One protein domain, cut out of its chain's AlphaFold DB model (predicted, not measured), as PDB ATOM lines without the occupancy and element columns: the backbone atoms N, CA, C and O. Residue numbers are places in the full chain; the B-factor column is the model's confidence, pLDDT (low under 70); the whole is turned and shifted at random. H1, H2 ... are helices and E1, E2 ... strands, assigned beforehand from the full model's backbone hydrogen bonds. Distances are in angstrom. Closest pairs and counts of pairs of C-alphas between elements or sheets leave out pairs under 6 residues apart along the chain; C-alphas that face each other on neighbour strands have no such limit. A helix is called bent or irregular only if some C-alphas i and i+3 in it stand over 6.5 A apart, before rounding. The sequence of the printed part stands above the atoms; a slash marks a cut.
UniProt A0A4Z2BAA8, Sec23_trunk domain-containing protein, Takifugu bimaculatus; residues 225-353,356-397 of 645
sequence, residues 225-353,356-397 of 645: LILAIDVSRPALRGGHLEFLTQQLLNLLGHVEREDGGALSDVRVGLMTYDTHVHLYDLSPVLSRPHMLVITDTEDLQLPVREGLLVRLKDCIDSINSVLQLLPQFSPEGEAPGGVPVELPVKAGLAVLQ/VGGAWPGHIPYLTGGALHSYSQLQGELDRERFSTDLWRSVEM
ATOM      1  N   LEU A 225     502.346 420.543 493.423       86.19
ATOM      2  CA  LEU A 225     503.472 420.188 492.568       86.19
ATOM      3  C   LEU A 225     502.940 419.440 491.346       86.19
ATOM      4  O   LEU A 225     502.339 418.381 491.483       86.19
ATOM      5  N   ILE A 226     503.164 419.971 490.146       88.75
ATOM      6  CA  ILE A 226     502.844 419.259 488.905       88.75
ATOM      7  C   ILE A 226     504.152 418.807 488.270       88.75
ATOM      8  O   ILE A 226     505.007 419.630 487.945       88.75
ATOM      9  N   LEU A 227     504.303 417.497 488.105       93.38
ATOM     10  CA  LEU A 227     505.436 416.885 487.426       93.38
ATOM     11  C   LEU A 227     505.078 416.709 485.952       93.38
ATOM     12  O   LEU A 227     504.209 415.903 485.631       93.38
ATOM     13  N   ALA A 228     505.740 417.459 485.072       92.75
ATOM     14  CA  ALA A 228     505.613 417.319 483.625       92.75
ATOM     15  C   ALA A 228     506.897 416.718 483.047       92.75
ATOM     16  O   ALA A 228     507.967 417.312 483.176       92.75
ATOM     17  N   ILE A 229     506.798 415.533 482.442       93.12
ATOM     18  CA  ILE A 229     507.958 414.754 481.989       93.12
ATOM     19  C   ILE A 229     507.907 414.556 480.472       93.12
ATOM     20  O   ILE A 229     506.945 414.001 479.946       93.12
ATOM     21  N   ASP A 230     508.967 414.978 479.785       90.12
ATOM     22  CA  ASP A 230     509.152 414.729 478.354       90.12
ATOM     23  C   ASP A 230     509.397 413.231 478.107       90.12
ATOM     24  O   ASP A 230     510.363 412.654 478.615       90.12
ATOM     25  N   VAL A 231     508.515 412.603 477.331       90.31
ATOM     26  CA  VAL A 231     508.607 411.195 476.903       90.31
ATOM     27  C   VAL A 231     508.769 411.068 475.387       90.31
ATOM     28  O   VAL A 231     508.552 410.006 474.805       90.31
ATOM     29  N   SER A 232     509.184 412.147 474.725       86.38
ATOM     30  CA  SER A 232     509.474 412.148 473.299       86.38
ATOM     31  C   SER A 232     510.636 411.223 472.937       86.38
ATOM     32  O   SER A 232     511.491 410.859 473.748       86.38
ATOM     33  N   ARG A 233     510.726 410.854 471.657       82.44
ATOM     34  CA  ARG A 233     511.805 409.981 471.162       82.44
ATOM     35  C   ARG A 233     513.216 410.508 471.439       82.44
ATOM     36  O   ARG A 233     514.087 409.681 471.717       82.44
ATOM     37  N   PRO A 234     513.514 411.818 471.319       83.38
ATOM     38  CA  PRO A 234     514.794 412.358 471.766       83.38
ATOM     39  C   PRO A 234     515.050 412.139 473.263       83.38
ATOM     40  O   PRO A 234     516.149 411.708 473.612       83.38
ATOM     41  N   ALA A 235     514.049 412.357 474.124       83.56
ATOM     42  CA  ALA A 235     514.166 412.138 475.566       83.56
ATOM     43  C   ALA A 235     514.445 410.661 475.904       83.56
ATOM     44  O   ALA A 235     515.406 410.353 476.611       83.56
ATOM     45  N   LEU A 236     513.691 409.738 475.296       82.75
ATOM     46  CA  LEU A 236     513.863 408.292 475.478       82.75
ATOM     47  C   LEU A 236     515.224 407.790 474.976       82.75
ATOM     48  O   LEU A 236     515.935 407.091 475.697       82.75
ATOM     49  N   ARG A 237     515.643 408.194 473.766       80.88
ATOM     50  CA  ARG A 237     516.969 407.833 473.222       80.88
ATOM     51  C   ARG A 237     518.119 408.409 474.040       80.88
ATOM     52  O   ARG A 237     519.198 407.826 474.059       80.88
ATOM     53  N   GLY A 238     517.899 409.541 474.705       74.19
ATOM     54  CA  GLY A 238     518.896 410.191 475.544       74.19
ATOM     55  C   GLY A 238     519.273 409.402 476.803       74.19
ATOM     56  O   GLY A 238     520.220 409.803 477.477       74.19
ATOM     57  N   GLY A 239     518.546 408.329 477.148       75.00
ATOM     58  CA  GLY A 239     518.880 407.404 478.243       75.00
ATOM     59  C   GLY A 239     518.841 408.010 479.652       75.00
ATOM     60  O   GLY A 239     519.244 407.366 480.615       75.00
ATOM     61  N   HIS A 240     518.380 409.254 479.799       83.00
ATOM     62  CA  HIS A 240     518.345 409.970 481.077       83.00
ATOM     63  C   HIS A 240     517.019 409.798 481.826       83.00
ATOM     64  O   HIS A 240     516.965 410.091 483.018       83.00
ATOM     65  N   LEU A 241     515.967 409.304 481.160       87.81
ATOM     66  CA  LEU A 241     514.638 409.141 481.754       87.81
ATOM     67  C   LEU A 241     514.636 408.143 482.923       87.81
ATOM     68  O   LEU A 241     513.970 408.374 483.928       87.81
ATOM     69  N   GLU A 242     515.434 407.076 482.839       88.31
ATOM     70  CA  GLU A 242     515.616 406.118 483.939       88.31
ATOM     71  C   GLU A 242     516.201 406.797 485.184       88.31
ATOM     72  O   GLU A 242     515.666 406.672 486.283       88.31
ATOM     73  N   PHE A 243     517.261 407.589 485.013       89.12
ATOM     74  CA  PHE A 243     517.848 408.334 486.123       89.12
ATOM     75  C   PHE A 243     516.874 409.385 486.680       89.12
ATOM     76  O   PHE A 243     516.703 409.483 487.893       89.12
ATOM     77  N   LEU A 244     516.202 410.144 485.809       91.81
ATOM     78  CA  LEU A 244     515.245 411.181 486.201       91.81
ATOM     79  C   LEU A 244     514.092 410.600 487.027       91.81
ATOM     80  O   LEU A 244     513.787 411.114 488.101       91.81
ATOM     81  N   THR A 245     513.482 409.512 486.557       93.00
ATOM     82  CA  THR A 245     512.375 408.843 487.258       93.00
ATOM     83  C   THR A 245     512.822 408.298 488.613       93.00
ATOM     84  O   THR A 245     512.128 408.519 489.601       93.00
ATOM     85  N   GLN A 246     514.017 407.705 488.713       92.50
ATOM     86  CA  GLN A 246     514.603 407.294 489.995       92.50
ATOM     87  C   GLN A 246     514.798 408.467 490.968       92.50
ATOM     88  O   GLN A 246     514.505 408.336 492.157       92.50
ATOM     89  N   GLN A 247     515.267 409.625 490.493       92.88
ATOM     90  CA  GLN A 247     515.418 410.802 491.355       92.88
ATOM     91  C   GLN A 247     514.072 411.378 491.806       92.88
ATOM     92  O   GLN A 247     513.954 411.783 492.961       92.88
ATOM     93  N   LEU A 248     513.049 411.362 490.947       94.00
ATOM     94  CA  LEU A 248     511.690 411.752 491.328       94.00
ATOM     95  C   LEU A 248     511.103 410.808 492.385       94.00
ATOM     96  O   LEU A 248     510.541 411.287 493.365       94.00
ATOM     97  N   LEU A 249     511.285 409.490 492.238       93.75
ATOM     98  CA  LEU A 249     510.879 408.501 493.248       93.75
ATOM     99  C   LEU A 249     511.540 408.787 494.604       93.75
ATOM    100  O   LEU A 249     510.867 408.824 495.635       93.75
ATOM    101  N   ASN A 250     512.853 409.040 494.602       92.31
ATOM    102  CA  ASN A 250     513.592 409.382 495.815       92.31
ATOM    103  C   ASN A 250     513.061 410.669 496.450       92.31
ATOM    104  O   ASN A 250     512.821 410.689 497.655       92.31
ATOM    105  N   LEU A 251     512.862 411.723 495.656       91.75
ATOM    106  CA  LEU A 251     512.336 413.004 496.118       91.75
ATOM    107  C   LEU A 251     510.959 412.835 496.766       91.75
ATOM    108  O   LEU A 251     510.785 413.185 497.929       91.75
ATOM    109  N   LEU A 252     510.000 412.253 496.044       91.12
ATOM    110  CA  LEU A 252     508.630 412.072 496.526       91.12
ATOM    111  C   LEU A 252     508.581 411.198 497.781       91.12
ATOM    112  O   LEU A 252     507.877 411.531 498.729       91.12
ATOM    113  N   GLY A 253     509.392 410.138 497.832       90.19
ATOM    114  CA  GLY A 253     509.503 409.292 499.016       90.19
ATOM    115  C   GLY A 253     510.086 410.013 500.236       90.19
ATOM    116  O   GLY A 253     509.755 409.638 501.358       90.19
ATOM    117  N   HIS A 254     510.948 411.022 500.063       87.38
ATOM    118  CA  HIS A 254     511.403 411.868 501.177       87.38
ATOM    119  C   HIS A 254     510.318 412.861 501.602       87.38
ATOM    120  O   HIS A 254     510.051 412.984 502.794       87.38
ATOM    121  N   VAL A 255     509.660 413.507 500.636       84.31
ATOM    122  CA  VAL A 255     508.575 414.470 500.883       84.31
ATOM    123  C   VAL A 255     507.410 413.828 501.642       84.31
ATOM    124  O   VAL A 255     506.838 414.446 502.534       84.31
ATOM    125  N   GLU A 256     507.067 412.578 501.328       82.31
ATOM    126  CA  GLU A 256     506.016 411.833 502.026       82.31
ATOM    127  C   GLU A 256     506.367 411.538 503.495       82.31
ATOM    128  O   GLU A 256     505.505 411.634 504.372       82.31
ATOM    129  N   ARG A 257     507.635 411.187 503.759       80.12
ATOM    130  CA  ARG A 257     508.139 410.783 505.081       80.12
ATOM    131  C   ARG A 257     508.316 411.947 506.057       80.12
ATOM    132  O   ARG A 257     508.402 411.704 507.261       80.12
ATOM    133  N   GLU A 258     508.386 413.187 505.579       70.06
ATOM    134  CA  GLU A 258     508.446 414.371 506.442       70.06
ATOM    135  C   GLU A 258     507.090 414.652 507.111       70.06
ATOM    136  O   GLU A 258     506.288 415.487 506.679       70.06
ATOM    137  N   ASP A 259     506.837 413.974 508.229       55.50
ATOM    138  CA  ASP A 259     505.702 414.281 509.094       55.50
ATOM    139  C   ASP A 259     505.922 415.595 509.860       55.50
ATOM    140  O   ASP A 259     506.916 415.788 510.558       55.50
ATOM    141  N   GLY A 260     504.968 416.524 509.727       56.47
ATOM    142  CA  GLY A 260     505.008 417.837 510.386       56.47
ATOM    143  C   GLY A 260     505.921 418.879 509.720       56.47
ATOM    144  O   GLY A 260     505.998 420.004 510.215       56.47
ATOM    145  N   GLY A 261     506.578 418.533 508.607       57.25
ATOM    146  CA  GLY A 261     507.381 419.451 507.795       57.25
ATOM    147  C   GLY A 261     506.543 420.398 506.925       57.25
ATOM    148  O   GLY A 261     505.323 420.263 506.793       57.25
ATOM    149  N   ALA A 262     507.199 421.365 506.273       56.75
ATOM    150  CA  ALA A 262     506.539 422.317 505.370       56.75
ATOM    151  C   ALA A 262     505.810 421.636 504.188       56.75
ATOM    152  O   ALA A 262     504.897 422.232 503.617       56.75
ATOM    153  N   LEU A 263     506.153 420.384 503.868       63.50
ATOM    154  CA  LEU A 263     505.664 419.643 502.703       63.50
ATOM    155  C   LEU A 263     504.634 418.533 503.021       63.50
ATOM    156  O   LEU A 263     504.182 417.835 502.117       63.50
ATOM    157  N   SER A 264     504.173 418.397 504.269       62.84
ATOM    158  CA  SER A 264     503.357 417.251 504.725       62.84
ATOM    159  C   SER A 264     501.928 417.132 504.144       62.84
ATOM    160  O   SER A 264     501.228 416.167 504.449       62.84
ATOM    161  N   ASP A 265     501.467 418.110 503.353       73.44
ATOM    162  CA  ASP A 265     500.131 418.164 502.709       73.44
ATOM    163  C   ASP A 265     500.227 418.646 501.246       73.44
ATOM    164  O   ASP A 265     499.376 419.379 500.736       73.44
ATOM    165  N   VAL A 266     501.331 418.305 500.575       80.31
ATOM    166  CA  VAL A 266     501.516 418.629 499.156       80.31
ATOM    167  C   VAL A 266     500.551 417.800 498.309       80.31
ATOM    168  O   VAL A 266     500.435 416.582 498.462       80.31
ATOM    169  N   ARG A 267     499.864 418.472 497.387       83.06
ATOM    170  CA  ARG A 267     499.104 417.847 496.307       83.06
ATOM    171  C   ARG A 267     499.994 417.699 495.090       83.06
ATOM    172  O   ARG A 267     500.692 418.641 494.725       83.06
ATOM    173  N   VAL A 268     499.957 416.537 494.462       88.50
ATOM    174  CA  VAL A 268     500.778 416.228 493.298       88.50
ATOM    175  C   VAL A 268     499.888 415.896 492.111       88.50
ATOM    176  O   VAL A 268     498.885 415.195 492.251       88.50
ATOM    177  N   GLY A 269     500.260 416.433 490.955       91.19
ATOM    178  CA  GLY A 269     499.769 416.012 489.650       91.19
ATOM    179  C   GLY A 269     500.918 415.456 488.819       91.19
ATOM    180  O   GLY A 269     502.054 415.921 488.931       91.19
ATOM    181  N   LEU A 270     500.623 414.465 487.985       95.38
ATOM    182  CA  LEU A 270     501.586 413.869 487.067       95.38
ATOM    183  C   LEU A 270     501.076 414.024 485.639       95.38
ATOM    184  O   LEU A 270     499.918 413.718 485.345       95.38
ATOM    185  N   MET A 271     501.958 414.471 484.753       94.31
ATOM    186  CA  MET A 271     501.742 414.442 483.318       94.31
ATOM    187  C   MET A 271     503.015 414.041 482.580       94.31
ATOM    188  O   MET A 271     504.131 414.359 482.997       94.31
ATOM    189  N   THR A 272     502.844 413.367 481.453       94.00
ATOM    190  CA  THR A 272     503.906 413.201 480.463       94.00
ATOM    191  C   THR A 272     503.509 413.883 479.168       94.00
ATOM    192  O   THR A 272     502.334 414.195 478.964       94.00
ATOM    193  N   TYR A 273     504.484 414.196 478.322       91.12
ATOM    194  CA  TYR A 273     504.199 414.849 477.054       91.12
ATOM    195  C   TYR A 273     505.190 414.462 475.958       91.12
ATOM    196  O   TYR A 273     506.372 414.220 476.207       91.12
ATOM    197  N   ASP A 274     504.679 414.429 474.736       87.88
ATOM    198  CA  ASP A 274     505.424 414.349 473.485       87.88
ATOM    199  C   ASP A 274     504.799 415.333 472.477       87.88
ATOM    200  O   ASP A 274     504.817 416.539 472.716       87.88
ATOM    201  N   THR A 275     504.223 414.868 471.368       84.38
ATOM    202  CA  THR A 275     503.322 415.691 470.548       84.38
ATOM    203  C   THR A 275     501.936 415.862 471.169       84.38
ATOM    204  O   THR A 275     501.179 416.722 470.725       84.38
ATOM    205  N   HIS A 276     501.606 415.072 472.191       86.75
ATOM    206  CA  HIS A 276     500.357 415.116 472.940       86.75
ATOM    207  C   HIS A 276     500.624 415.258 474.444       86.75
ATOM    208  O   HIS A 276     501.748 415.074 474.917       86.75
ATOM    209  N   VAL A 277     499.584 415.607 475.208       90.19
ATOM    210  CA  VAL A 277     499.643 415.638 476.680       90.19
ATOM    211  C   VAL A 277     499.000 414.378 477.230       90.19
ATOM    212  O   VAL A 277     497.878 414.037 476.864       90.19
ATOM    213  N   HIS A 278     499.675 413.723 478.166       91.94
ATOM    214  CA  HIS A 278     499.162 412.570 478.892       91.94
ATOM    215  C   HIS A 278     498.984 412.947 480.362       91.94
ATOM    216  O   HIS A 278     499.959 413.081 481.101       91.94
ATOM    217  N   LEU A 279     497.740 413.133 480.796       93.75
ATOM    218  CA  LEU A 279     497.411 413.377 482.200       93.75
ATOM    219  C   LEU A 279     497.136 412.048 482.903       93.75
ATOM    220  O   LEU A 279     496.517 411.163 482.317       93.75
ATOM    221  N   TYR A 280     497.555 411.907 484.157       94.94
ATOM    222  CA  TYR A 280     497.293 410.697 484.937       94.94
ATOM    223  C   TYR A 280     496.245 410.982 486.012       94.94
ATOM    224  O   TYR A 280     496.417 411.885 486.829       94.94
ATOM    225  N   ASP A 281     495.169 410.195 486.021       94.19
ATOM    226  CA  ASP A 281     494.218 410.149 487.128       94.19
ATOM    227  C   ASP A 281     494.836 409.339 488.273       94.19
ATOM    228  O   ASP A 281     495.046 408.127 488.164       94.19
ATOM    229  N   LEU A 282     495.163 410.044 489.353       93.94
ATOM    230  CA  LEU A 282     495.822 409.532 490.550       93.94
ATOM    231  C   LEU A 282     494.827 409.278 491.695       93.94
ATOM    232  O   LEU A 282     495.229 409.230 492.860       93.94
ATOM    233  N   SER A 283     493.527 409.174 491.399       92.69
ATOM    234  CA  SER A 283     492.496 408.983 492.418       92.69
ATOM    235  C   SER A 283     492.760 407.727 493.264       92.69
ATOM    236  O   SER A 283     492.945 406.647 492.703       92.69
ATOM    237  N   PRO A 284     492.679 407.808 494.608       89.31
ATOM    238  CA  PRO A 284     493.005 406.684 495.498       89.31
ATOM    239  C   PRO A 284     492.013 405.514 495.395       89.31
ATOM    240  O   PRO A 284     492.268 404.429 495.905       89.31
ATOM    241  N   VAL A 285     490.863 405.729 494.746       90.69
ATOM    242  CA  VAL A 285     489.871 404.680 494.462       90.69
ATOM    243  C   VAL A 285     490.293 403.761 493.313       90.69
ATOM    244  O   VAL A 285     489.714 402.687 493.148       90.69
ATOM    245  N   LEU A 286     491.266 404.177 492.499       90.12
ATOM    246  CA  LEU A 286     491.755 403.395 491.374       90.12
ATOM    247  C   LEU A 286     492.833 402.417 491.842       90.12
ATOM    248  O   LEU A 286     493.760 402.781 492.556       90.12
ATOM    249  N   SER A 287     492.757 401.168 491.378       87.94
ATOM    250  CA  SER A 287     493.804 400.170 491.639       87.94
ATOM    251  C   SER A 287     495.094 400.439 490.856       87.94
ATOM    252  O   SER A 287     496.139 399.879 491.170       87.94
ATOM    253  N   ARG A 288     494.997 401.221 489.776       88.94
ATOM    254  CA  ARG A 288     496.106 401.686 488.941       88.94
ATOM    255  C   ARG A 288     495.725 403.024 488.300       88.94
ATOM    256  O   ARG A 288     494.552 403.193 487.968       88.94
ATOM    257  N   PRO A 289     496.681 403.929 488.071       93.12
ATOM    258  CA  PRO A 289     496.387 405.219 487.465       93.12
ATOM    259  C   PRO A 289     495.922 405.067 486.014       93.12
ATOM    260  O   PRO A 289     496.461 404.260 485.251       93.12
ATOM    261  N   HIS A 290     494.916 405.852 485.627       92.81
ATOM    262  CA  HIS A 290     494.431 405.910 484.248       92.81
ATOM    263  C   HIS A 290     495.116 407.052 483.495       92.81
ATOM    264  O   HIS A 290     495.152 408.181 483.976       92.81
ATOM    265  N   MET A 291     495.645 406.761 482.305       92.88
ATOM    266  CA  MET A 291     496.251 407.763 481.427       92.88
ATOM    267  C   MET A 291     495.190 408.353 480.491       92.88
ATOM    268  O   MET A 291     494.490 407.619 479.793       92.88
ATOM    269  N   LEU A 292     495.094 409.677 480.470       91.62
ATOM    270  CA  LEU A 292     494.164 410.465 479.670       91.62
ATOM    271  C   LEU A 292     494.965 411.236 478.621       91.62
ATOM    272  O   LEU A 292     495.741 412.129 478.962       91.62
ATOM    273  N   VAL A 293     494.792 410.870 477.353       91.00
ATOM    274  CA  VAL A 293     495.527 411.464 476.230       91.00
ATOM    275  C   VAL A 293     494.735 412.640 475.670       91.00
ATOM    276  O   VAL A 293     493.601 412.472 475.224       91.00
ATOM    277  N   ILE A 294     495.341 413.825 475.679       88.81
ATOM    278  CA  ILE A 294     494.808 415.039 475.063       88.81
ATOM    279  C   ILE A 294     495.555 415.255 473.749       88.81
ATOM    280  O   ILE A 294     496.743 415.586 473.740       88.81
ATOM    281  N   THR A 295     494.844 415.041 472.643       84.56
ATOM    282  CA  THR A 295     495.392 415.183 471.290       84.56
ATOM    283  C   THR A 295     495.196 416.577 470.702       84.56
ATOM    284  O   THR A 295     496.019 416.992 469.890       84.56
ATOM    285  N   ASP A 296     494.153 417.303 471.120       83.38
ATOM    286  CA  ASP A 296     493.935 418.706 470.755       83.38
ATOM    287  C   ASP A 296     494.727 419.625 471.692       83.38
ATOM    288  O   ASP A 296     494.432 419.755 472.882       83.38
ATOM    289  N   THR A 297     495.784 420.222 471.152       73.38
ATOM    290  CA  THR A 297     496.732 421.055 471.895       73.38
ATOM    291  C   THR A 297     496.469 422.555 471.748       73.38
ATOM    292  O   THR A 297     497.134 423.351 472.417       73.38
ATOM    293  N   GLU A 298     495.534 422.948 470.879       75.50
ATOM    294  CA  GLU A 298     495.184 424.350 470.632       75.50
ATOM    295  C   GLU A 298     494.090 424.823 471.597       75.50
ATOM    296  O   GLU A 298     494.242 425.879 472.213       75.50
ATOM    297  N   ASP A 299     493.041 424.015 471.795       75.62
ATOM    298  CA  ASP A 299     491.986 424.254 472.791       75.62
ATOM    299  C   ASP A 299     492.000 423.158 473.867       75.62
ATOM    300  O   ASP A 299     491.276 422.162 473.814       75.62
ATOM    301  N   LEU A 300     492.892 423.318 474.850       75.38
ATOM    302  CA  LEU A 300     493.152 422.291 475.854       75.38
ATOM    303  C   LEU A 300     492.006 422.196 476.877       75.38
ATOM    304  O   LEU A 300     492.000 422.863 477.915       75.38
ATOM    305  N   GLN A 301     491.045 421.318 476.600       78.69
ATOM    306  CA  GLN A 301     489.930 421.007 477.492       78.69
ATOM    307  C   GLN A 301     490.239 419.765 478.336       78.69
ATOM    308  O   GLN A 301     490.527 418.687 477.818       78.69
ATOM    309  N   LEU A 302     490.168 419.903 479.665       80.88
ATOM    310  CA  LEU A 302     490.424 418.787 480.578       80.88
ATOM    311  C   LEU A 302     489.236 417.808 480.598       80.88
ATOM    312  O   LEU A 302     488.133 418.228 480.960       80.88
ATOM    313  N   PRO A 303     489.444 416.511 480.296       76.69
ATOM    314  CA  PRO A 303     488.360 415.524 480.262       76.69
ATOM    315  C   PRO A 303     487.801 415.208 481.657       76.69
ATOM    316  O   PRO A 303     486.609 414.955 481.807       76.69
ATOM    317  N   VAL A 304     488.654 415.251 482.686       81.31
ATOM    318  CA  VAL A 304     488.285 415.133 484.103       81.31
ATOM    319  C   VAL A 304     489.100 416.129 484.922       81.31
ATOM    320  O   VAL A 304     490.124 416.633 484.466       81.31
ATOM    321  N   ARG A 305     488.637 416.430 486.137       77.44
ATOM    322  CA  ARG A 305     489.340 417.313 487.086       77.44
ATOM    323  C   ARG A 305     489.676 416.606 488.389       77.44
ATOM    324  O   ARG A 305     490.743 416.834 488.955       77.44
ATOM    325  N   GLU A 306     488.764 415.764 488.862       83.19
ATOM    326  CA  GLU A 306     489.027 414.879 489.991       83.19
ATOM    327  C   GLU A 306     490.172 413.923 489.642       83.19
ATOM    328  O   GLU A 306     490.334 413.533 488.488       83.19
ATOM    329  N   GLY A 307     491.017 413.625 490.628       85.38
ATOM    330  CA  GLY A 307     492.154 412.725 490.444       85.38
ATOM    331  C   GLY A 307     493.408 413.330 489.813       85.38
ATOM    332  O   GLY A 307     494.479 412.751 489.957       85.38
ATOM    333  N   LEU A 308     493.335 414.511 489.184       89.62
ATOM    334  CA  LEU A 308     494.517 415.158 488.588       89.62
ATOM    335  C   LEU A 308     495.440 415.831 489.615       89.62
ATOM    336  O   LEU A 308     496.625 416.016 489.349       89.62
ATOM    337  N   LEU A 309     494.898 416.214 490.776       87.88
ATOM    338  CA  LEU A 309     495.639 416.793 491.900       87.88
ATOM    339  C   LEU A 309     495.226 416.098 493.196       87.88
ATOM    340  O   LEU A 309     494.176 416.399 493.771       87.88
ATOM    341  N   VAL A 310     496.068 415.187 493.674       88.25
ATOM    342  CA  VAL A 310     495.786 414.336 494.840       88.25
ATOM    343  C   VAL A 310     496.865 414.547 495.897       88.25
ATOM    344  O   VAL A 310     498.002 414.871 495.563       88.25
ATOM    345  N   ARG A 311     496.526 414.434 497.187       87.56
ATOM    346  CA  ARG A 311     497.533 414.525 498.257       87.56
ATOM    347  C   ARG A 311     498.566 413.422 498.063       87.56
ATOM    348  O   ARG A 311     498.181 412.274 497.876       87.56
ATOM    349  N   LEU A 312     499.852 413.757 498.170       89.31
ATOM    350  CA  LEU A 312     500.944 412.817 497.905       89.31
ATOM    351  C   LEU A 312     500.797 411.510 498.698       89.31
ATOM    352  O   LEU A 312     500.928 410.434 498.126       89.31
ATOM    353  N   LYS A 313     500.438 411.606 499.984       88.94
ATOM    354  CA  LYS A 313     500.221 410.449 500.870       88.94
ATOM    355  C   LYS A 313     499.136 409.485 500.375       88.94
ATOM    356  O   LYS A 313     499.182 408.307 500.695       88.94
ATOM    357  N   ASP A 314     498.165 409.981 499.611       90.75
ATOM    358  CA  ASP A 314     497.058 409.170 499.098       90.75
ATOM    359  C   ASP A 314     497.371 408.568 497.713       90.75
ATOM    360  O   ASP A 314     496.659 407.671 497.271       90.75
ATOM    361  N   CYS A 315     498.397 409.059 497.000       92.06
ATOM    362  CA  CYS A 315     498.668 408.672 495.609       92.06
ATOM    363  C   CYS A 315     500.116 408.267 495.295       92.06
ATOM    364  O   CYS A 315     500.418 408.000 494.127       92.06
ATOM    365  N   ILE A 316     501.010 408.188 496.288       92.88
ATOM    366  CA  ILE A 316     502.431 407.911 496.045       92.88
ATOM    367  C   ILE A 316     502.656 406.584 495.311       92.88
ATOM    368  O   ILE A 316     503.430 406.546 494.359       92.88
ATOM    369  N   ASP A 317     501.927 405.524 495.666       93.50
ATOM    370  CA  ASP A 317     502.052 404.216 495.013       93.50
ATOM    371  C   ASP A 317     501.637 404.273 493.540       93.50
ATOM    372  O   ASP A 317     502.295 403.693 492.671       93.50
ATOM    373  N   SER A 318     500.586 405.043 493.237       94.50
ATOM    374  CA  SER A 318     500.148 405.282 491.861       94.50
ATOM    375  C   SER A 318     501.226 406.017 491.066       94.50
ATOM    376  O   SER A 318     501.597 405.560 489.985       94.50
ATOM    377  N   ILE A 319     501.794 407.100 491.609       94.50
ATOM    378  CA  ILE A 319     502.883 407.837 490.951       94.50
ATOM    379  C   ILE A 319     504.102 406.930 490.748       94.50
ATOM    380  O   ILE A 319     504.659 406.884 489.648       94.50
ATOM    381  N   ASN A 320     504.479 406.163 491.773       94.75
ATOM    382  CA  ASN A 320     505.616 405.253 491.721       94.75
ATOM    383  C   ASN A 320     505.457 404.222 490.597       94.75
ATOM    384  O   ASN A 320     506.401 403.988 489.842       94.75
ATOM    385  N   SER A 321     504.252 403.662 490.446       94.19
ATOM    386  CA  SER A 321     503.948 402.694 489.389       94.19
ATOM    387  C   SER A 321     504.121 403.279 487.981       94.19
ATOM    388  O   SER A 321     504.678 402.614 487.110       94.19
ATOM    389  N   VAL A 322     503.726 404.541 487.760       94.75
ATOM    390  CA  VAL A 322     503.902 405.212 486.461       94.75
ATOM    391  C   VAL A 322     505.376 405.491 486.204       94.75
ATOM    392  O   VAL A 322     505.888 405.115 485.152       94.75
ATOM    393  N   LEU A 323     506.077 406.104 487.166       94.88
ATOM    394  CA  LEU A 323     507.485 406.484 487.013       94.88
ATOM    395  C   LEU A 323     508.390 405.278 486.717       94.88
ATOM    396  O   LEU A 323     509.322 405.407 485.930       94.88
ATOM    397  N   GLN A 324     508.096 404.103 487.283       92.81
ATOM    398  CA  GLN A 324     508.826 402.860 486.994       92.81
ATOM    399  C   GLN A 324     508.606 402.336 485.563       92.81
ATOM    400  O   GLN A 324     509.479 401.657 485.019       92.81
ATOM    401  N   LEU A 325     507.460 402.645 484.947       90.94
ATOM    402  CA  LEU A 325     507.111 402.207 483.592       90.94
ATOM    403  C   LEU A 325     507.554 403.196 482.505       90.94
ATOM    404  O   LEU A 325     507.754 402.779 481.366       90.94
ATOM    405  N   LEU A 326     507.753 404.480 482.831       90.75
ATOM    406  CA  LEU A 326     508.125 405.511 481.848       90.75
ATOM    407  C   LEU A 326     509.388 405.194 481.023       90.75
ATOM    408  O   LEU A 326     509.362 405.440 479.819       90.75
ATOM    409  N   PRO A 327     510.475 404.617 481.571       85.12
ATOM    410  CA  PRO A 327     511.644 404.253 480.762       85.12
ATOM    411  C   PRO A 327     511.356 403.183 479.697       85.12
ATOM    412  O   PRO A 327     512.121 403.040 478.749       85.12
ATOM    413  N   GLN A 328     510.262 402.432 479.851       84.00
ATOM    414  CA  GLN A 328     509.808 401.396 478.919       84.00
ATOM    415  C   GLN A 328     508.760 401.931 477.928       84.00
ATOM    416  O   GLN A 328     508.253 401.177 477.097       84.00
ATOM    417  N   PHE A 329     508.409 403.218 478.022       78.31
ATOM    418  CA  PHE A 329     507.403 403.849 477.180       78.31
ATOM    419  C   PHE A 329     507.849 403.861 475.710       78.31
ATOM    420  O   PHE A 329     508.983 404.221 475.391       78.31
ATOM    421  N   SER A 330     506.945 403.478 474.806       71.69
ATOM    422  CA  SER A 330     507.185 403.477 473.361       71.69
ATOM    423  C   SER A 330     506.214 404.454 472.690       71.69
ATOM    424  O   SER A 330     505.022 404.159 472.651       71.69
ATOM    425  N   PRO A 331     506.685 405.591 472.149       66.12
ATOM    426  CA  PRO A 331     505.810 406.596 471.559       66.12
ATOM    427  C   PRO A 331     505.246 406.119 470.216       66.12
ATOM    428  O   PRO A 331     505.992 405.677 469.329       66.12
ATOM    429  N   GLU A 332     503.931 406.237 470.053       60.69
ATOM    430  CA  GLU A 332     503.225 405.915 468.813       60.69
ATOM    431  C   GLU A 332     503.417 407.040 467.774       60.69
ATOM    432  O   GLU A 332     503.129 408.200 468.038       60.69
ATOM    433  N   GLY A 333     503.899 406.702 466.567       59.50
ATOM    434  CA  GLY A 333     503.924 407.617 465.409       59.50
ATOM    435  C   GLY A 333     505.195 408.465 465.199       59.50
ATOM    436  O   GLY A 333     505.837 408.941 466.131       59.50
ATOM    437  N   GLU A 334     505.610 408.622 463.934       53.19
ATOM    438  CA  GLU A 334     506.623 409.603 463.499       53.19
ATOM    439  C   GLU A 334     505.951 410.949 463.225       53.19
ATOM    440  O   GLU A 334     505.461 411.188 462.125       53.19
ATOM    441  N   ALA A 335     505.930 411.845 464.209       57.22
ATOM    442  CA  ALA A 335     505.627 413.242 463.932       57.22
ATOM    443  C   ALA A 335     506.922 413.963 463.501       57.22
ATOM    444  O   ALA A 335     507.909 413.929 464.239       57.22
ATOM    445  N   PRO A 336     506.963 414.621 462.330       54.09
ATOM    446  CA  PRO A 336     508.164 415.289 461.815       54.09
ATOM    447  C   PRO A 336     508.507 416.624 462.516       54.09
ATOM    448  O   PRO A 336     509.386 417.347 462.050       54.09
ATOM    449  N   GLY A 337     507.836 416.970 463.621       59.88
ATOM    450  CA  GLY A 337     508.040 418.207 464.382       59.88
ATOM    451  C   GLY A 337     508.669 417.966 465.760       59.88
ATOM    452  O   GLY A 337     508.482 416.913 466.362       59.88
ATOM    453  N   GLY A 338     509.426 418.946 466.264       65.81
ATOM    454  CA  GLY A 338     509.879 418.951 467.659       65.81
ATOM    455  C   GLY A 338     508.713 419.136 468.637       65.81
ATOM    456  O   GLY A 338     507.663 419.654 468.263       65.81
ATOM    457  N   VAL A 339     508.903 418.730 469.893       69.94
ATOM    458  CA  VAL A 339     507.902 418.899 470.957       69.94
ATOM    459  C   VAL A 339     507.705 420.388 471.271       69.94
ATOM    460  O   VAL A 339     508.691 421.065 471.588       69.94
ATOM    461  N   PRO A 340     506.471 420.923 471.233       73.69
ATOM    462  CA  PRO A 340     506.217 422.292 471.659       73.69
ATOM    463  C   PRO A 340     506.457 422.424 473.168       73.69
ATOM    464  O   PRO A 340     505.696 421.903 473.979       73.69
ATOM    465  N   VAL A 341     507.491 423.174 473.560       72.31
ATOM    466  CA  VAL A 341     507.843 423.441 474.976       72.31
ATOM    467  C   VAL A 341     506.692 424.118 475.743       72.31
ATOM    468  O   VAL A 341     506.606 424.060 476.967       72.31
ATOM    469  N   GLU A 342     505.765 424.723 475.003       76.88
ATOM    470  CA  GLU A 342     504.557 425.387 475.481       76.88
ATOM    471  C   GLU A 342     503.515 424.472 476.100       76.88
ATOM    472  O   GLU A 342     502.782 424.858 477.016       76.88
ATOM    473  N   LEU A 343     503.441 423.264 475.566       80.88
ATOM    474  CA  LEU A 343     502.344 422.355 475.783       80.88
ATOM    475  C   LEU A 343     502.188 421.909 477.250       80.88
ATOM    476  O   LEU A 343     501.090 422.077 477.792       80.88
ATOM    477  N   PRO A 344     503.242 421.426 477.944       85.62
ATOM    478  CA  PRO A 344     503.124 421.049 479.355       85.62
ATOM    479  C   PRO A 344     502.749 422.232 480.251       85.62
ATOM    480  O   PRO A 344     502.072 422.049 481.262       85.62
ATOM    481  N   VAL A 345     503.141 423.456 479.877       82.69
ATOM    482  CA  VAL A 345     502.758 424.637 480.650       82.69
ATOM    483  C   VAL A 345     501.273 424.937 480.486       82.69
ATOM    484  O   VAL A 345     500.582 425.061 481.494       82.69
ATOM    485  N   LYS A 346     500.759 424.994 479.249       80.44
ATOM    486  CA  LYS A 346     499.318 425.186 478.994       80.44
ATOM    487  C   LYS A 346     498.480 424.144 479.748       80.44
ATOM    488  O   LYS A 346     497.517 424.503 480.424       80.44
ATOM    489  N   ALA A 347     498.900 422.878 479.708       84.44
ATOM    490  CA  ALA A 347     498.255 421.796 480.442       84.44
ATOM    491  C   ALA A 347     498.297 421.982 481.963       84.44
ATOM    492  O   ALA A 347     497.264 421.878 482.624       84.44
ATOM    493  N   GLY A 348     499.461 422.308 482.527       84.19
ATOM    494  CA  GLY A 348     499.602 422.566 483.960       84.19
ATOM    495  C   GLY A 348     498.715 423.715 484.447       84.19
ATOM    496  O   GLY A 348     498.077 423.597 485.493       84.19
ATOM    497  N   LEU A 349     498.608 424.797 483.670       78.62
ATOM    498  CA  LEU A 349     497.742 425.933 484.002       78.62
ATOM    499  C   LEU A 349     496.258 425.558 484.000       78.62
ATOM    500  O   LEU A 349     495.537 425.915 484.935       78.62
ATOM    501  N   ALA A 350     495.817 424.780 483.006       79.75
ATOM    502  CA  ALA A 350     494.453 424.265 482.958       79.75
ATOM    503  C   ALA A 350     494.132 423.410 484.200       79.75
ATOM    504  O   ALA A 350     493.063 423.565 484.800       79.75
ATOM    505  N   VAL A 351     495.069 422.551 484.630       79.00
ATOM    506  CA  VAL A 351     494.919 421.695 485.825       79.00
ATOM    507  C   VAL A 351     494.806 422.525 487.105       79.00
ATOM    508  O   VAL A 351     493.974 422.224 487.963       79.00
ATOM    509  N   LEU A 352     495.590 423.598 487.231       73.81
ATOM    510  CA  LEU A 352     495.570 424.478 488.404       73.81
ATOM    511  C   LEU A 352     494.316 425.357 488.502       73.81
ATOM    512  O   LEU A 352     494.103 425.972 489.549       73.81
ATOM    513  N   GLN A 353     493.479 425.407 487.459       63.88
ATOM    514  CA  GLN A 353     492.298 426.279 487.387       63.88
ATOM    515  C   GLN A 353     492.649 427.755 487.631       63.88
ATOM    516  O   GLN A 353     491.889 428.501 488.248       63.88
ATOM    517  N   VAL A 356     496.236 432.427 484.412       42.34
ATOM    518  CA  VAL A 356     497.498 433.151 484.309       42.34
ATOM    519  C   VAL A 356     497.355 434.013 483.070       42.34
ATOM    520  O   VAL A 356     497.167 433.486 481.973       42.34
ATOM    521  N   GLY A 357     497.380 435.338 483.242       39.84
ATOM    522  CA  GLY A 357     497.459 436.259 482.109       39.84
ATOM    523  C   GLY A 357     498.545 435.768 481.148       39.84
ATOM    524  O   GLY A 357     499.626 435.393 481.600       39.84
ATOM    525  N   GLY A 358     498.208 435.666 479.858       35.47
ATOM    526  CA  GLY A 358     498.972 434.891 478.878       35.47
ATOM    527  C   GLY A 358     500.483 435.129 478.940       35.47
ATOM    528  O   GLY A 358     500.942 436.270 478.914       35.47
ATOM    529  N   ALA A 359     501.259 434.047 478.999       39.59
ATOM    530  CA  ALA A 359     502.715 434.095 478.945       39.59
ATOM    531  C   ALA A 359     503.256 433.070 477.941       39.59
ATOM    532  O   ALA A 359     502.783 431.937 477.868       39.59
ATOM    533  N   TRP A 360     504.253 433.504 477.168       34.03
ATOM    534  CA  TRP A 360     504.887 432.764 476.079       34.03
ATOM    535  C   TRP A 360     505.966 431.780 476.567       34.03
ATOM    536  O   TRP A 360     506.765 432.140 477.433       34.03
ATOM    537  N   PRO A 361     506.114 430.587 475.977       36.66
ATOM    538  CA  PRO A 361     506.538 429.412 476.743       36.66
ATOM    539  C   PRO A 361     507.994 428.977 476.643       36.66
ATOM    540  O   PRO A 361     508.423 428.118 477.405       36.66
ATOM    541  N   GLY A 362     508.801 429.667 475.837       38.50
ATOM    542  CA  GLY A 362     510.265 429.611 475.950       38.50
ATOM    543  C   GLY A 362     510.842 430.460 477.098       38.50
ATOM    544  O   GLY A 362     512.000 430.280 477.461       38.50
ATOM    545  N   HIS A 363     510.043 431.363 477.690       50.25
ATOM    546  CA  HIS A 363     510.458 432.317 478.735       50.25
ATOM    547  C   HIS A 363     509.665 432.167 480.048       50.25
ATOM    548  O   HIS A 363     509.794 432.997 480.945       50.25
ATOM    549  N   ILE A 364     508.847 431.120 480.197       61.28
ATOM    550  CA  ILE A 364     507.895 431.007 481.315       61.28
ATOM    551  C   ILE A 364     508.543 430.920 482.690       61.28
ATOM    552  O   ILE A 364     508.108 431.683 483.551       61.28
ATOM    553  N   PRO A 365     509.561 430.073 482.949       63.59
ATOM    554  CA  PRO A 365     510.167 430.024 484.276       63.59
ATOM    555  C   PRO A 365     510.682 431.400 484.675       63.59
ATOM    556  O   PRO A 365     510.479 431.835 485.795       63.59
ATOM    557  N   TYR A 366     511.239 432.134 483.716       60.06
ATOM    558  CA  TYR A 366     511.635 433.506 483.933       60.06
ATOM    559  C   TYR A 366     510.413 434.377 484.277       60.06
ATOM    560  O   TYR A 366     510.331 434.816 485.421       60.06
ATOM    561  N   LEU A 367     509.439 434.525 483.356       61.91
ATOM    562  CA  LEU A 367     508.206 435.347 483.456       61.91
ATOM    563  C   LEU A 367     507.350 435.079 484.702       61.91
ATOM    564  O   LEU A 367     506.630 435.957 485.171       61.91
ATOM    565  N   THR A 368     507.452 433.876 485.252       69.12
ATOM    566  CA  THR A 368     506.683 433.430 486.416       69.12
ATOM    567  C   THR A 368     507.476 433.482 487.719       69.12
ATOM    568  O   THR A 368     506.870 433.331 488.774       69.12
ATOM    569  N   GLY A 369     508.786 433.753 487.680       69.56
ATOM    570  CA  GLY A 369     509.668 433.739 488.853       69.56
ATOM    571  C   GLY A 369     510.107 432.340 489.302       69.56
ATOM    572  O   GLY A 369     510.472 432.146 490.462       69.56
ATOM    573  N   GLY A 370     510.040 431.364 488.399       75.00
ATOM    574  CA  GLY A 370     510.672 430.051 488.502       75.00
ATOM    575  C   GLY A 370     512.143 430.048 488.060       75.00
ATOM    576  O   GLY A 370     512.780 431.087 487.877       75.00
ATOM    577  N   ALA A 371     512.708 428.851 487.897       76.88
ATOM    578  CA  ALA A 371     514.109 428.645 487.533       76.88
ATOM    579  C   ALA A 371     514.240 427.743 486.299       76.88
ATOM    580  O   ALA A 371     513.419 426.858 486.073       76.88
ATOM    581  N   LEU A 372     515.298 427.956 485.514       78.94
ATOM    582  CA  LEU A 372     515.685 427.074 484.413       78.94
ATOM    583  C   LEU A 372     517.045 426.459 484.750       78.94
ATOM    584  O   LEU A 372     518.016 427.191 484.952       78.94
ATOM    585  N   HIS A 373     517.113 425.130 484.785       81.56
ATOM    586  CA  HIS A 373     518.338 424.370 485.022       81.56
ATOM    587  C   HIS A 373     518.749 423.667 483.728       81.56
ATOM    588  O   HIS A 373     517.948 422.956 483.129       81.56
ATOM    589  N   SER A 374     519.989 423.882 483.285       82.00
ATOM    590  CA  SER A 374     520.521 423.270 482.065       82.00
ATOM    591  C   SER A 374     521.682 422.336 482.395       82.00
ATOM    592  O   SER A 374     522.583 422.689 483.161       82.00
ATOM    593  N   TYR A 375     521.654 421.136 481.819       81.19
ATOM    594  CA  TYR A 375     522.679 420.106 481.971       81.19
ATOM    595  C   TYR A 375     523.127 419.683 480.578       81.19
ATOM    596  O   TYR A 375     522.324 419.184 479.796       81.19
ATOM    597  N   SER A 376     524.403 419.906 480.253       72.25
ATOM    598  CA  SER A 376     524.930 419.614 478.917       72.25
ATOM    599  C   SER A 376     524.879 418.117 478.603       72.25
ATOM    600  O   SER A 376     524.537 417.755 477.482       72.25
ATOM    601  N   GLN A 377     525.207 417.255 479.578       71.94
ATOM    602  CA  GLN A 377     525.143 415.795 479.448       71.94
ATOM    603  C   GLN A 377     524.860 415.134 480.810       71.94
ATOM    604  O   GLN A 377     525.767 414.942 481.613       71.94
ATOM    605  N   LEU A 378     523.622 414.685 481.060       74.50
ATOM    606  CA  LEU A 378     523.222 414.012 482.316       74.50
ATOM    607  C   LEU A 378     523.750 412.559 482.456       74.50
ATOM    608  O   LEU A 378     523.114 411.682 483.046       74.50
ATOM    609  N   GLN A 379     524.909 412.269 481.868       71.44
ATOM    610  CA  GLN A 379     525.539 410.948 481.901       71.44
ATOM    611  C   GLN A 379     526.602 410.835 482.999       71.44
ATOM    612  O   GLN A 379     526.761 409.760 483.574       71.44
ATOM    613  N   GLY A 380     527.294 411.933 483.325       74.31
ATOM    614  CA  GLY A 380     528.329 411.951 484.360       74.31
ATOM    615  C   GLY A 380     527.760 411.932 485.782       74.31
ATOM    616  O   GLY A 380     526.723 412.533 486.054       74.31
ATOM    617  N   GLU A 381     528.471 411.283 486.710       78.56
ATOM    618  CA  GLU A 381     528.103 411.196 488.137       78.56
ATOM    619  C   GLU A 381     527.894 412.584 488.774       78.56
ATOM    620  O   GLU A 381     526.943 412.793 489.521       78.56
ATOM    621  N   LEU A 382     528.734 413.559 488.422       75.81
ATOM    622  CA  LEU A 382     528.676 414.920 488.964       75.81
ATOM    623  C   LEU A 382     527.468 415.720 488.471       75.81
ATOM    624  O   LEU A 382     526.816 416.395 489.266       75.81
ATOM    625  N   ASP A 383     527.144 415.639 487.178       80.25
ATOM    626  CA  ASP A 383     525.949 416.291 486.631       80.25
ATOM    627  C   ASP A 383     524.670 415.646 487.191       80.25
ATOM    628  O   ASP A 383     523.696 416.350 487.458       80.25
ATOM    629  N   ARG A 384     524.693 414.332 487.451       84.56
ATOM    630  CA  ARG A 384     523.608 413.608 488.127       84.56
ATOM    631  C   ARG A 384     523.400 414.085 489.562       84.56
ATOM    632  O   ARG A 384     522.275 414.402 489.930       84.56
ATOM    633  N   GLU A 385     524.457 414.220 490.356       82.50
ATOM    634  CA  GLU A 385     524.342 414.775 491.711       82.50
ATOM    635  C   GLU A 385     523.915 416.238 491.728       82.50
ATOM    636  O   GLU A 385     523.134 416.649 492.594       82.50
ATOM    637  N   ARG A 386     524.403 417.028 490.763       83.62
ATOM    638  CA  ARG A 386     523.972 418.414 490.583       83.62
ATOM    639  C   ARG A 386     522.471 418.463 490.333       83.62
ATOM    640  O   ARG A 386     521.782 419.204 491.022       83.62
ATOM    641  N   PHE A 387     521.977 417.636 489.413       88.06
ATOM    642  CA  PHE A 387     520.551 417.498 489.138       88.06
ATOM    643  C   PHE A 387     519.762 417.094 490.383       88.06
ATOM    644  O   PHE A 387     518.789 417.761 490.709       88.06
ATOM    645  N   SER A 388     520.196 416.066 491.120       87.62
ATOM    646  CA  SER A 388     519.526 415.644 492.358       87.62
ATOM    647  C   SER A 388     519.456 416.771 493.391       87.62
ATOM    648  O   SER A 388     518.418 416.982 494.014       87.62
ATOM    649  N   THR A 389     520.548 417.523 493.551       85.31
ATOM    650  CA  THR A 389     520.628 418.647 494.493       85.31
ATOM    651  C   THR A 389     519.747 419.814 494.055       85.31
ATOM    652  O   THR A 389     519.048 420.394 494.882       85.31
ATOM    653  N   ASP A 390     519.775 420.167 492.770       88.00
ATOM    654  CA  ASP A 390     518.940 421.226 492.205       88.00
ATOM    655  C   ASP A 390     517.457 420.870 492.327       88.00
ATOM    656  O   ASP A 390     516.689 421.674 492.843       88.00
ATOM    657  N   LEU A 391     517.074 419.647 491.946       88.56
ATOM    658  CA  LEU A 391     515.709 419.134 492.049       88.56
ATOM    659  C   LEU A 391     515.183 419.210 493.488       88.56
ATOM    660  O   LEU A 391     514.078 419.698 493.720       88.56
ATOM    661  N   TRP A 392     515.991 418.766 494.455       87.06
ATOM    662  CA  TRP A 392     515.645 418.859 495.871       87.06
ATOM    663  C   TRP A 392     515.461 420.316 496.305       87.06
ATOM    664  O   TRP A 392     514.427 420.678 496.868       87.06
ATOM    665  N   ARG A 393     516.438 421.178 495.994       83.88
ATOM    666  CA  ARG A 393     516.382 422.606 496.331       83.88
ATOM    667  C   ARG A 393     515.172 423.289 495.709       83.88
ATOM    668  O   ARG A 393     514.587 424.131 496.373       83.88
ATOM    669  N   SER A 394     514.778 422.942 494.484       84.31
ATOM    670  CA  SER A 394     513.603 423.519 493.823       84.31
ATOM    671  C   SER A 394     512.304 423.243 494.580       84.31
ATOM    672  O   SER A 394     511.435 424.109 494.598       84.31
ATOM    673  N   VAL A 395     512.170 422.074 495.217       81.94
ATOM    674  CA  VAL A 395     510.977 421.718 496.005       81.94
ATOM    675  C   VAL A 395     511.032 422.296 497.419       81.94
ATOM    676  O   VAL A 395     510.018 422.770 497.924       81.94
ATOM    677  N   GLU A 396     512.205 422.292 498.054       81.56
ATOM    678  CA  GLU A 396     512.372 422.791 499.426       81.56
ATOM    679  C   GLU A 396     512.409 424.330 499.504       81.56
ATOM    680  O   GLU A 396     512.229 424.919 500.572       81.56
ATOM    681  N   MET A 397     512.662 425.016 498.384       82.25
ATOM    682  CA  MET A 397     512.822 426.465 498.376       82.25
ATOM    683  C   MET A 397     511.561 427.175 498.872       82.25
ATOM    684  O   MET A 397     510.497 427.126 498.252       82.25
TER     685      MET A 397
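This is residues 225 to 353 and 356 to 397 of the 645 residues of the protein "Sec23_trunk domain-containing protein" of Takifugu bimaculatus (UniProt A0A4Z2BAA8). A strongly twisted sheet of four strands forms the core, with H3 over one face and H4 over the other, three layers in all. H2 packs side by side with H3, H6 lies beyond H2 on the side away from H3, and short H5 sits far out, near no other helix. The printed part has 171 residues, with six named helices and four named strands in the order E1 H1 H2 E2 E3 E4 H3 H4 H5 H6. The sheet is mixed, ordered E1 E2 E3 E4, and the class is mixed, helices and strands. The whole is compact and rounded, with a radius of gyration of the C-alphas of 15.9 A and spans of 46 by 40 by 35 A.

E1, residues 225 to 230, begins at C-alpha 225 (503.472, 420.188, 492.568) and is 16.3 A long. E2 is residues 267 to 273, 20.1 A; E3 is 277 to 281 and E4 290 to 294, each 13.0 A. H1 is residues 233 to 237, H2 241 to 257, 24.3 A, and H3 312 to 328, 23.9 A, beginning at C-alpha 312 (500.944, 412.817, 497.905). H4 is residues 343 to 352, 14.5 A, H5 364 to 368, and H6 381 to 396, 22.6 A, ending at C-alpha 396 (512.372, 422.791, 499.426).

E1 and E2 are parallel, with N 227 and O 269 2.9 A apart; E1, H1, H2 and E2 form a strand-helix-strand unit, parallel strands joined through helices, with a right-handed crossover. E2, E3 and E4 form a meander, each strand the antiparallel neighbour of the one before, in two hairpins: N 278 and O 272 are 2.8 A apart, N 292 and O 279 2.8 A. Residues 310 to 311 pair antiparallel with 267 to 268 of E2. H3 and H4 are on opposite faces, at heights over the sheet of 9.0 A and 8.1 A. H3 is irregular, C-alphas 314 and 317 being 8.1 A apart, and has a kink of 33 degrees near residue 319. H2 and H3 touch at a shallow tilt of 11 degrees, opposite ways, the closest C-alphas being Glu 242 and Pro 327, 5.4 A. H2 only grazes the sheet with residues 241 to 252. H6 is close to H2 but not clearly touching, C-alphas 247 and 388 being 6.4 A apart. H1 and H3 are likewise close but not clearly touching, at 7.0 A between C-alphas 236 and 327. Every O i to N i+4 pair is within hydrogen-bond range in H1, H4, H5 and H6, against 12 of 13 in H2 and 8 of 13 in H3.

C-alphas 260 and 336 are the two farthest apart, 48.7 A. Residues 354 to 355 are not printed, and C-alphas 353 and 356 stand 9.2 A apart across the cut. The links E4 to H3, H3 to H4 and H5 to H6 are long. The mean pLDDT of the printed part is 80.2; it is under 70 at residues 259 to 264, 331 to 339, 353 and 356 to 369.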